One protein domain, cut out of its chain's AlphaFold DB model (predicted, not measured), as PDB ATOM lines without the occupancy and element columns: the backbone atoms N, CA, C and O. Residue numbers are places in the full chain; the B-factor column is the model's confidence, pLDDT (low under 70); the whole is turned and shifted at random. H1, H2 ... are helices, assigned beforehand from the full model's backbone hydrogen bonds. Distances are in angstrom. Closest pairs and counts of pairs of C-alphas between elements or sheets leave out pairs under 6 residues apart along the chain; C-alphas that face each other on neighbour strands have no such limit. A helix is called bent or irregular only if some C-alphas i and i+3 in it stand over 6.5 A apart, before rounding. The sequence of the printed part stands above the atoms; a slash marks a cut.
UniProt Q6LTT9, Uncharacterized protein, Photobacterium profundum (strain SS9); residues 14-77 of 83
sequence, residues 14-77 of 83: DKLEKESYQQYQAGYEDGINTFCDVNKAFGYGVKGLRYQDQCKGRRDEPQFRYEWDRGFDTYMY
ATOM      1  N   ASP A  14     113.942 145.465 141.237       91.06
ATOM      2  CA  ASP A  14     114.411 144.093 141.495       91.06
ATOM      3  C   ASP A  14     113.873 143.515 142.817       91.06
ATOM      4  O   ASP A  14     113.563 142.326 142.937       91.06
ATOM      5  N   LYS A  15     113.760 144.364 143.847       91.56
ATOM      6  CA  LYS A  15     113.206 143.968 145.144       91.56
ATOM      7  C   LYS A  15     111.702 143.728 145.035       91.56
ATOM      8  O   LYS A  15     111.226 142.721 145.550       91.56
ATOM      9  N   LEU A  16     110.978 144.620 144.357       91.44
ATOM     10  CA  LEU A  16     109.539 144.480 144.127       91.44
ATOM     11  C   LEU A  16     109.216 143.228 143.307       91.44
ATOM     12  O   LEU A  16     108.291 142.501 143.653       91.44
ATOM     13  N   GLU A  17     109.995 142.937 142.265       91.50
ATOM     14  CA  GLU A  17     109.844 141.724 141.460       91.50
ATOM     15  C   GLU A  17     110.055 140.467 142.303       91.50
ATOM     16  O   GLU A  17     109.241 139.542 142.265       91.50
ATOM     17  N   LYS A  18     111.103 140.452 143.133       94.25
ATOM     18  CA  LYS A  18     111.366 139.341 144.049       94.25
ATOM     19  C   LYS A  18     110.230 139.143 145.054       94.25
ATOM     20  O   LYS A  18     109.793 138.012 145.258       94.25
ATOM     21  N   GLU A  19     109.763 140.212 145.693       95.06
ATOM     22  CA  GLU A  19     108.662 140.152 146.664       95.06
ATOM     23  C   GLU A  19     107.351 139.718 145.995       95.06
ATOM     24  O   GLU A  19     106.641 138.864 146.526       95.06
ATOM     25  N   SER A  20     107.062 140.232 144.799       96.06
ATOM     26  CA  SER A  20     105.898 139.838 144.006       96.06
ATOM     27  C   SER A  20     105.943 138.356 143.637       96.06
ATOM     28  O   SER A  20     104.945 137.649 143.785       96.06
ATOM     29  N   TYR A  21     107.111 137.850 143.236       95.44
ATOM     30  CA  TYR A  21     107.293 136.434 142.946       95.44
ATOM     31  C   TYR A  21     107.086 135.557 144.188       95.44
ATOM     32  O   TYR A  21     106.401 134.540 144.114       95.44
ATOM     33  N   GLN A  22     107.607 135.968 145.347       97.31
ATOM     34  CA  GLN A  22     107.388 135.256 146.611       97.31
ATOM     35  C   GLN A  22     105.905 135.216 147.001       97.31
ATOM     36  O   GLN A  22     105.402 134.172 147.413       97.31
ATOM     37  N   GLN A  23     105.189 136.330 146.837       97.56
ATOM     38  CA  GLN A  23     103.747 136.391 147.080       97.56
ATOM     39  C   GLN A  23     102.968 135.496 146.113       97.56
ATOM     40  O   GLN A  23     102.051 134.791 146.533       97.56
ATOM     41  N   TYR A  24     103.354 135.482 144.834       96.88
ATOM     42  CA  TYR A  24     102.777 134.586 143.836       96.88
ATOM     43  C   TYR A  24     102.970 133.116 144.222       96.88
ATOM     44  O   TYR A  24     102.004 132.356 144.210       96.88
ATOM     45  N   GLN A  25     104.189 132.723 144.604       98.00
ATOM     46  CA  GLN A  25     104.482 131.354 145.034       98.00
ATOM     47  C   GLN A  25     103.641 130.956 146.249       98.00
ATOM     48  O   GLN A  25     102.989 129.916 146.216       98.00
ATOM     49  N   ALA A  26     103.583 131.807 147.277       97.94
ATOM     50  CA  ALA A  26     102.794 131.541 148.477       97.94
ATOM     51  C   ALA A  26     101.295 131.392 148.163       97.94
ATOM     52  O   ALA A  26     100.644 130.464 148.641       97.94
ATOM     53  N   GLY A  27     100.748 132.272 147.319       97.88
ATOM     54  CA  GLY A  27      99.351 132.188 146.888       97.88
ATOM     55  C   GLY A  27      99.064 130.951 146.032       97.88
ATOM     56  O   GLY A  27      98.014 130.328 146.181       97.88
ATOM     57  N   TYR A  28      99.997 130.561 145.161       96.50
ATOM     58  CA  TYR A  28      99.885 129.333 144.377       96.50
ATOM     59  C   TYR A  28      99.897 128.089 145.273       96.50
ATOM     60  O   TYR A  28      99.054 127.212 145.099       96.50
ATOM     61  N   GLU A  29     100.809 128.023 146.247       96.38
ATOM     62  CA  GLU A  29     100.894 126.921 147.210       96.38
ATOM     63  C   GLU A  29      99.619 126.794 148.055       96.38
ATOM     64  O   GLU A  29      99.087 125.694 148.218       96.38
ATOM     65  N   ASP A  30      99.077 127.907 148.547       97.88
ATOM     66  CA  ASP A  30      97.808 127.913 149.280       97.88
ATOM     67  C   ASP A  30      96.633 127.461 148.396       97.88
ATOM     68  O   ASP A  30      95.846 126.579 148.764       97.88
ATOM     69  N   GLY A  31      96.561 127.997 147.175       97.25
ATOM     70  CA  GLY A  31      95.533 127.657 146.201       97.25
ATOM     71  C   GLY A  31      95.559 126.179 145.818       97.25
ATOM     72  O   GLY A  31      94.517 125.523 145.847       97.25
ATOM     73  N   ILE A  32      96.736 125.626 145.509       96.81
ATOM     74  CA  ILE A  32      96.864 124.217 145.124       96.81
ATOM     75  C   ILE A  32      96.570 123.287 146.303       96.81
ATOM     76  O   ILE A  32      95.917 122.266 146.111       96.81
ATOM     77  N   ASN A  33      96.964 123.643 147.529       96.62
ATOM     78  CA  ASN A  33      96.625 122.865 148.723       96.62
ATOM     79  C   ASN A  33      95.118 122.875 149.001       96.62
ATOM     80  O   ASN A  33      94.547 121.848 149.360       96.62
ATOM     81  N   THR A  34      94.462 124.013 148.784       97.19
ATOM     82  CA  THR A  34      93.018 124.156 148.974       97.19
ATOM     83  C   THR A  34      92.214 123.452 147.881       97.19
ATOM     84  O   THR A  34      91.156 122.883 148.167       97.19
ATOM     85  N   PHE A  35      92.676 123.517 146.632       97.31
ATOM     86  CA  PHE A  35      92.018 122.901 145.480       97.31
ATOM     87  C   PHE A  35      92.193 121.379 145.472       97.31
ATOM     88  O   PHE A  35      91.221 120.655 145.280       97.31
ATOM     89  N   CYS A  36      93.407 120.889 145.737       97.75
ATOM     90  CA  CYS A  36      93.749 119.464 145.710       97.75
ATOM     91  C   CYS A  36      93.399 118.713 147.006       97.75
ATOM     92  O   CYS A  36      93.925 117.633 147.263       97.75
ATOM     93  N   ASP A  37      92.497 119.261 147.822       97.81
ATOM     94  CA  ASP A  37      91.953 118.575 148.990       97.81
ATOM     95  C   ASP A  37      91.092 117.381 148.545       97.81
ATOM     96  O   ASP A  37      90.047 117.541 147.906       97.81
ATOM     97  N   VAL A  38      91.522 116.173 148.913       97.81
ATOM     98  CA  VAL A  38      90.845 114.903 148.602       97.81
ATOM     99  C   VAL A  38      89.371 114.920 149.016       97.81
ATOM    100  O   VAL A  38      88.536 114.360 148.307       97.81
ATOM    101  N   ASN A  39      89.011 115.620 150.096       98.06
ATOM    102  CA  ASN A  39      87.623 115.702 150.558       98.06
ATOM    103  C   ASN A  39      86.703 116.440 149.570       98.06
ATOM    104  O   ASN A  39      85.485 116.268 149.606       98.06
ATOM    105  N   LYS A  40      87.268 117.258 148.673       97.62
ATOM    106  CA  LYS A  40      86.530 118.008 147.644       97.62
ATOM    107  C   LYS A  40      86.459 117.273 146.307       97.62
ATOM    108  O   LYS A  40      85.575 117.577 145.504       97.62
ATOM    109  N   ALA A  41      87.338 116.296 146.080       97.94
ATOM    110  CA  ALA A  41      87.518 115.618 144.797       97.94
ATOM    111  C   ALA A  41      86.223 115.005 144.242       97.94
ATOM    112  O   ALA A  41      85.844 115.280 143.104       97.94
ATOM    113  N   PHE A  42      85.484 114.258 145.068       97.69
ATOM    114  CA  PHE A  42      84.197 113.680 144.668       97.69
ATOM    115  C   PHE A  42      83.193 114.752 144.216       97.69
ATOM    116  O   PHE A  42      82.528 114.605 143.191       97.69
ATOM    117  N   GLY A  43      83.135 115.871 144.944       97.44
ATOM    118  CA  GLY A  43      82.283 117.018 144.628       97.44
ATOM    119  C   GLY A  43      82.618 117.689 143.291       97.44
ATOM    120  O   GLY A  43      81.738 118.276 142.660       97.44
ATOM    121  N   TYR A  44      83.869 117.609 142.835       97.50
ATOM    122  CA  TYR A  44      84.246 118.055 141.494       97.50
ATOM    123  C   TYR A  44      83.786 117.070 140.418       97.50
ATOM    124  O   TYR A  44      83.223 117.497 139.408       97.50
ATOM    125  N   GLY A  45      83.945 115.769 140.665       97.06
ATOM    126  CA  GLY A  45      83.512 114.713 139.752       97.06
ATOM    127  C   GLY A  45      82.013 114.736 139.462       97.06
ATOM    128  O   GLY A  45      81.615 114.695 138.299       97.06
ATOM    129  N   VAL A  46      81.168 114.901 140.487       97.56
ATOM    130  CA  VAL A  46      79.695 114.914 140.321       97.56
ATOM    131  C   VAL A  46      79.169 116.082 139.480       97.56
ATOM    132  O   VAL A  46      77.997 116.097 139.109       97.56
ATOM    133  N   LYS A  47      80.018 117.061 139.145       96.81
ATOM    134  CA  LYS A  47      79.693 118.137 138.196       96.81
ATOM    135  C   LYS A  47      79.851 117.706 136.731       96.81
ATOM    136  O   LYS A  47      79.614 118.520 135.844       96.81
ATOM    137  N   GLY A  48      80.278 116.470 136.473       95.81
ATOM    138  CA  GLY A  48      80.490 115.939 135.125       95.81
ATOM    139  C   GLY A  48      81.788 116.396 134.466       95.81
ATOM    140  O   GLY A  48      81.942 116.284 133.252       95.81
ATOM    141  N   LEU A  49      82.735 116.917 135.248       92.50
ATOM    142  CA  LEU A  49      84.054 117.304 134.753       92.50
ATOM    143  C   LEU A  49      85.013 116.124 134.880       92.50
ATOM    144  O   LEU A  49      85.028 115.454 135.909       92.50
ATOM    145  N   ARG A  50      85.850 115.894 133.867       94.25
ATOM    146  CA  ARG A  50      86.967 114.948 133.979       94.25
ATOM    147  C   ARG A  50      88.167 115.622 134.627       94.25
ATOM    148  O   ARG A  50      88.448 116.786 134.341       94.25
ATOM    149  N   TYR A  51      88.885 114.868 135.447       97.06
ATOM    150  CA  TYR A  51      90.190 115.275 135.946       97.06
ATOM    151  C   TYR A  51      91.180 115.454 134.779       97.06
ATOM    152  O   TYR A  51      91.187 114.647 133.849       97.06
ATOM    153  N   GLN A  52      91.990 116.517 134.809       97.19
ATOM    154  CA  GLN A  52      92.991 116.831 133.774       97.19
ATOM    155  C   GLN A  52      94.335 117.202 134.411       97.19
ATOM    156  O   GLN A  52      94.927 118.224 134.075       97.19
ATOM    157  N   ASP A  53      94.800 116.396 135.365       96.94
ATOM    158  CA  ASP A  53      96.136 116.533 135.956       96.94
ATOM    159  C   ASP A  53      96.354 117.837 136.751       96.94
ATOM    160  O   ASP A  53      97.489 118.257 136.975       96.94
ATOM    161  N   GLN A  54      95.285 118.476 137.249       95.69
ATOM    162  CA  GLN A  54      95.393 119.730 138.015       95.69
ATOM    163  C   GLN A  54      96.244 119.596 139.285       95.69
ATOM    164  O   GLN A  54      96.780 120.586 139.767       95.69
ATOM    165  N   CYS A  55      96.363 118.382 139.823       97.19
ATOM    166  CA  CYS A  55      97.088 118.064 141.056       97.19
ATOM    167  C   CYS A  55      98.324 117.188 140.800       97.19
ATOM    168  O   CYS A  55      98.808 116.535 141.724       97.19
ATOM    169  N   LYS A  56      98.817 117.155 139.555       97.00
ATOM    170  CA  LYS A  56      99.881 116.246 139.125       97.00
ATOM    171  C   LYS A  56     101.163 116.375 139.937       97.00
ATOM    172  O   LYS A  56     101.661 117.474 140.161       97.00
ATOM    173  N   GLY A  57     101.726 115.233 140.330       95.19
ATOM    174  CA  GLY A  57     102.986 115.146 141.067       95.19
ATOM    175  C   GLY A  57     102.846 115.374 142.572       95.19
ATOM    176  O   GLY A  57     103.839 115.292 143.297       95.19
ATOM    177  N   ARG A  58     101.630 115.626 143.069       95.88
ATOM    178  CA  ARG A  58     101.378 115.674 144.506       95.88
ATOM    179  C   ARG A  58     101.256 114.270 145.083       95.88
ATOM    180  O   ARG A  58     100.750 113.347 144.452       95.88
ATOM    181  N   ARG A  59     101.657 114.119 146.346       96.81
ATOM    182  CA  ARG A  59     101.575 112.842 147.076       96.81
ATOM    183  C   ARG A  59     100.142 112.299 147.180       96.81
ATOM    184  O   ARG A  59      99.958 111.088 147.226       96.81
ATOM    185  N   ASP A  60      99.156 113.185 147.260       96.38
ATOM    186  CA  ASP A  60      97.728 112.876 147.397       96.38
ATOM    187  C   ASP A  60      96.994 112.733 146.052       96.38
ATOM    188  O   ASP A  60      95.837 112.310 146.037       96.38
ATOM    189  N   GLU A  61      97.662 113.011 144.926       97.62
ATOM    190  CA  GLU A  61      97.078 112.957 143.584       97.62
ATOM    191  C   GLU A  61      96.369 111.628 143.273       97.62
ATOM    192  O   GLU A  61      95.237 111.685 142.789       97.62
ATOM    193  N   PRO A  62      96.939 110.434 143.558       98.12
ATOM    194  CA  PRO A  62      96.278 109.181 143.193       98.12
ATOM    195  C   PRO A  62      94.914 109.015 143.871       98.12
ATOM    196  O   PRO A  62      93.948 108.605 143.228       98.12
ATOM    197  N   GLN A  63      94.819 109.385 145.153       98.19
ATOM    198  CA  GLN A  63      93.562 109.336 145.897       98.19
ATOM    199  C   GLN A  63      92.599 110.423 145.416       98.19
ATOM    200  O   GLN A  63      91.416 110.156 145.230       98.19
ATOM    201  N   PHE A  64      93.098 111.638 145.181       98.44
ATOM    202  CA  PHE A  64      92.296 112.735 144.647       98.44
ATOM    203  C   PHE A  64      91.652 112.359 143.304       98.44
ATOM    204  O   PHE A  64      90.444 112.510 143.128       98.44
ATOM    205  N   ARG A  65      92.434 111.798 142.373       98.25
ATOM    206  CA  ARG A  65      91.949 111.333 141.066       98.25
ATOM    207  C   ARG A  65      90.903 110.231 141.208       98.25
ATOM    208  O   ARG A  65      89.862 110.312 140.570       98.25
ATOM    209  N   TYR A  66      91.144 109.249 142.078       97.81
ATOM    210  CA  TYR A  66      90.187 108.173 142.346       97.81
ATOM    211  C   TYR A  66      88.827 108.700 142.833       97.81
ATOM    212  O   TYR A  66      87.777 108.306 142.328       97.81
ATOM    213  N   GLU A  67      88.835 109.622 143.795       98.25
ATOM    214  CA  GLU A  67      87.614 110.217 144.343       98.25
ATOM    215  C   GLU A  67      86.870 111.070 143.306       98.25
ATOM    216  O   GLU A  67      85.638 111.032 143.238       98.25
ATOM    217  N   TRP A  68      87.609 111.807 142.473       98.44
ATOM    218  CA  TRP A  68      87.046 112.570 141.363       98.44
ATOM    219  C   TRP A  68      86.393 111.650 140.331       98.44
ATOM    220  O   TRP A  68      85.244 111.883 139.953       98.44
ATOM    221  N   ASP A  69      87.080 110.585 139.916       97.44
ATOM    222  CA  ASP A  69      86.557 109.609 138.958       97.44
ATOM    223  C   ASP A  69      85.283 108.941 139.502       97.44
ATOM    224  O   ASP A  69      84.282 108.875 138.793       97.44
ATOM    225  N   ARG A  70      85.232 108.594 140.798       96.75
ATOM    226  CA  ARG A  70      84.003 108.079 141.432       96.75
ATOM    227  C   ARG A  70      82.839 109.077 141.368       96.75
ATOM    228  O   ARG A  70      81.685 108.693 141.152       96.75
ATOM    229  N   GLY A  71      83.114 110.365 141.573       96.75
ATOM    230  CA  GLY A  71      82.109 111.420 141.419       96.75
ATOM    231  C   GLY A  71      81.625 111.539 139.974       96.75
ATOM    232  O   GLY A  71      80.427 111.664 139.725       96.75
ATOM    233  N   PHE A  72      82.548 111.450 139.019       97.12
ATOM    234  CA  PHE A  72      82.238 111.494 137.594       97.12
ATOM    235  C   PHE A  72      81.399 110.289 137.152       97.12
ATOM    236  O   PHE A  72      80.414 110.463 136.439       97.12
ATOM    237  N   ASP A  73      81.707 109.086 137.636       95.62
ATOM    238  CA  ASP A  73      80.906 107.888 137.373       95.62
ATOM    239  C   ASP A  73      79.478 108.039 137.907       95.62
ATOM    240  O   ASP A  73      78.522 107.663 137.232       95.62
ATOM    241  N   THR A  74      79.313 108.674 139.073       94.94
ATOM    242  CA  THR A  74      77.985 108.996 139.624       94.94
ATOM    243  C   THR A  74      77.208 109.947 138.710       94.94
ATOM    244  O   THR A  74      76.001 109.787 138.529       94.94
ATOM    245  N   TYR A  75      77.892 110.926 138.109       95.56
ATOM    246  CA  TYR A  75      77.294 111.841 137.138       95.56
ATOM    247  C   TYR A  75      76.896 111.127 135.837       95.56
ATOM    248  O   TYR A  75      75.799 111.349 135.323       95.56
ATOM    249  N   MET A  76      77.761 110.255 135.312       95.12
ATOM    250  CA  MET A  76      77.522 109.532 134.058       95.12
ATOM    251  C   MET A  76      76.456 108.443 134.193       95.12
ATOM    252  O   MET A  76      75.691 108.203 133.258       95.12
ATOM    253  N   TYR A  77      76.397 107.791 135.354       93.56
ATOM    254  CA  TYR A  77      75.563 106.621 135.604       93.56
ATOM    255  C   TYR A  77      74.700 106.798 136.866       93.56
ATOM    256  O   TYR A  77      74.840 106.048 137.834       93.56
TER     257      TYR A  77
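AT A GLANCE: This is residues 14 to 77 of the 83 residues of an uncharacterized protein of Photobacterium profundum (strain SS9) (UniProt Q6LTT9). A long straight helix, H1, sticks out with its residues 14 to 31 from a small compact head. In the head, short H2 packs on H3, and a long loop, residues 46 to 60, joins the two. The printed part has 64 residues, with three named helices in the order H1, H2, H3 and no named strand: all helix. It is loose, with a radius of gyration of the C-alphas of 15.2 A, a rod spanning 54 by 21 by 17 A.

IN THESE COORDINATES: H1, residues 14 to 35, runs 31.1 A from C-alpha 14 at (114.411, 144.093, 141.495) to C-alpha 35 at (92.018, 122.901, 145.480). H3, residues 61 to 76, measures 22.0 A and ends with C-alpha 76 at (77.522, 109.532, 134.058). H2, residues 38 to 45, is irregular: C-alphas 39 and 42 are 7.1 A apart.

HOW THE PARTS SIT: H1 and H2 meet only through their tight link. H1 and H3 are apart. H2 and H3 touch, the closest C-alphas being those of Gly 45 and Gly 71, 3.9 A apart. They run the same way at a shallow tilt of 32 degrees, only just short of steep. In H1 and H3 every O i to N i+4 pair is within hydrogen-bond range; in H2, 2 of 4 are, beside 4 of 5 O i to N i+3 pairs.

THE WHOLE: The C-alphas of Asp 14 and Tyr 77, the two farthest apart, are 54.3 A apart. The printed part has no cut. The link from H2 to H3 is long. No printed residue is under 70 in pLDDT.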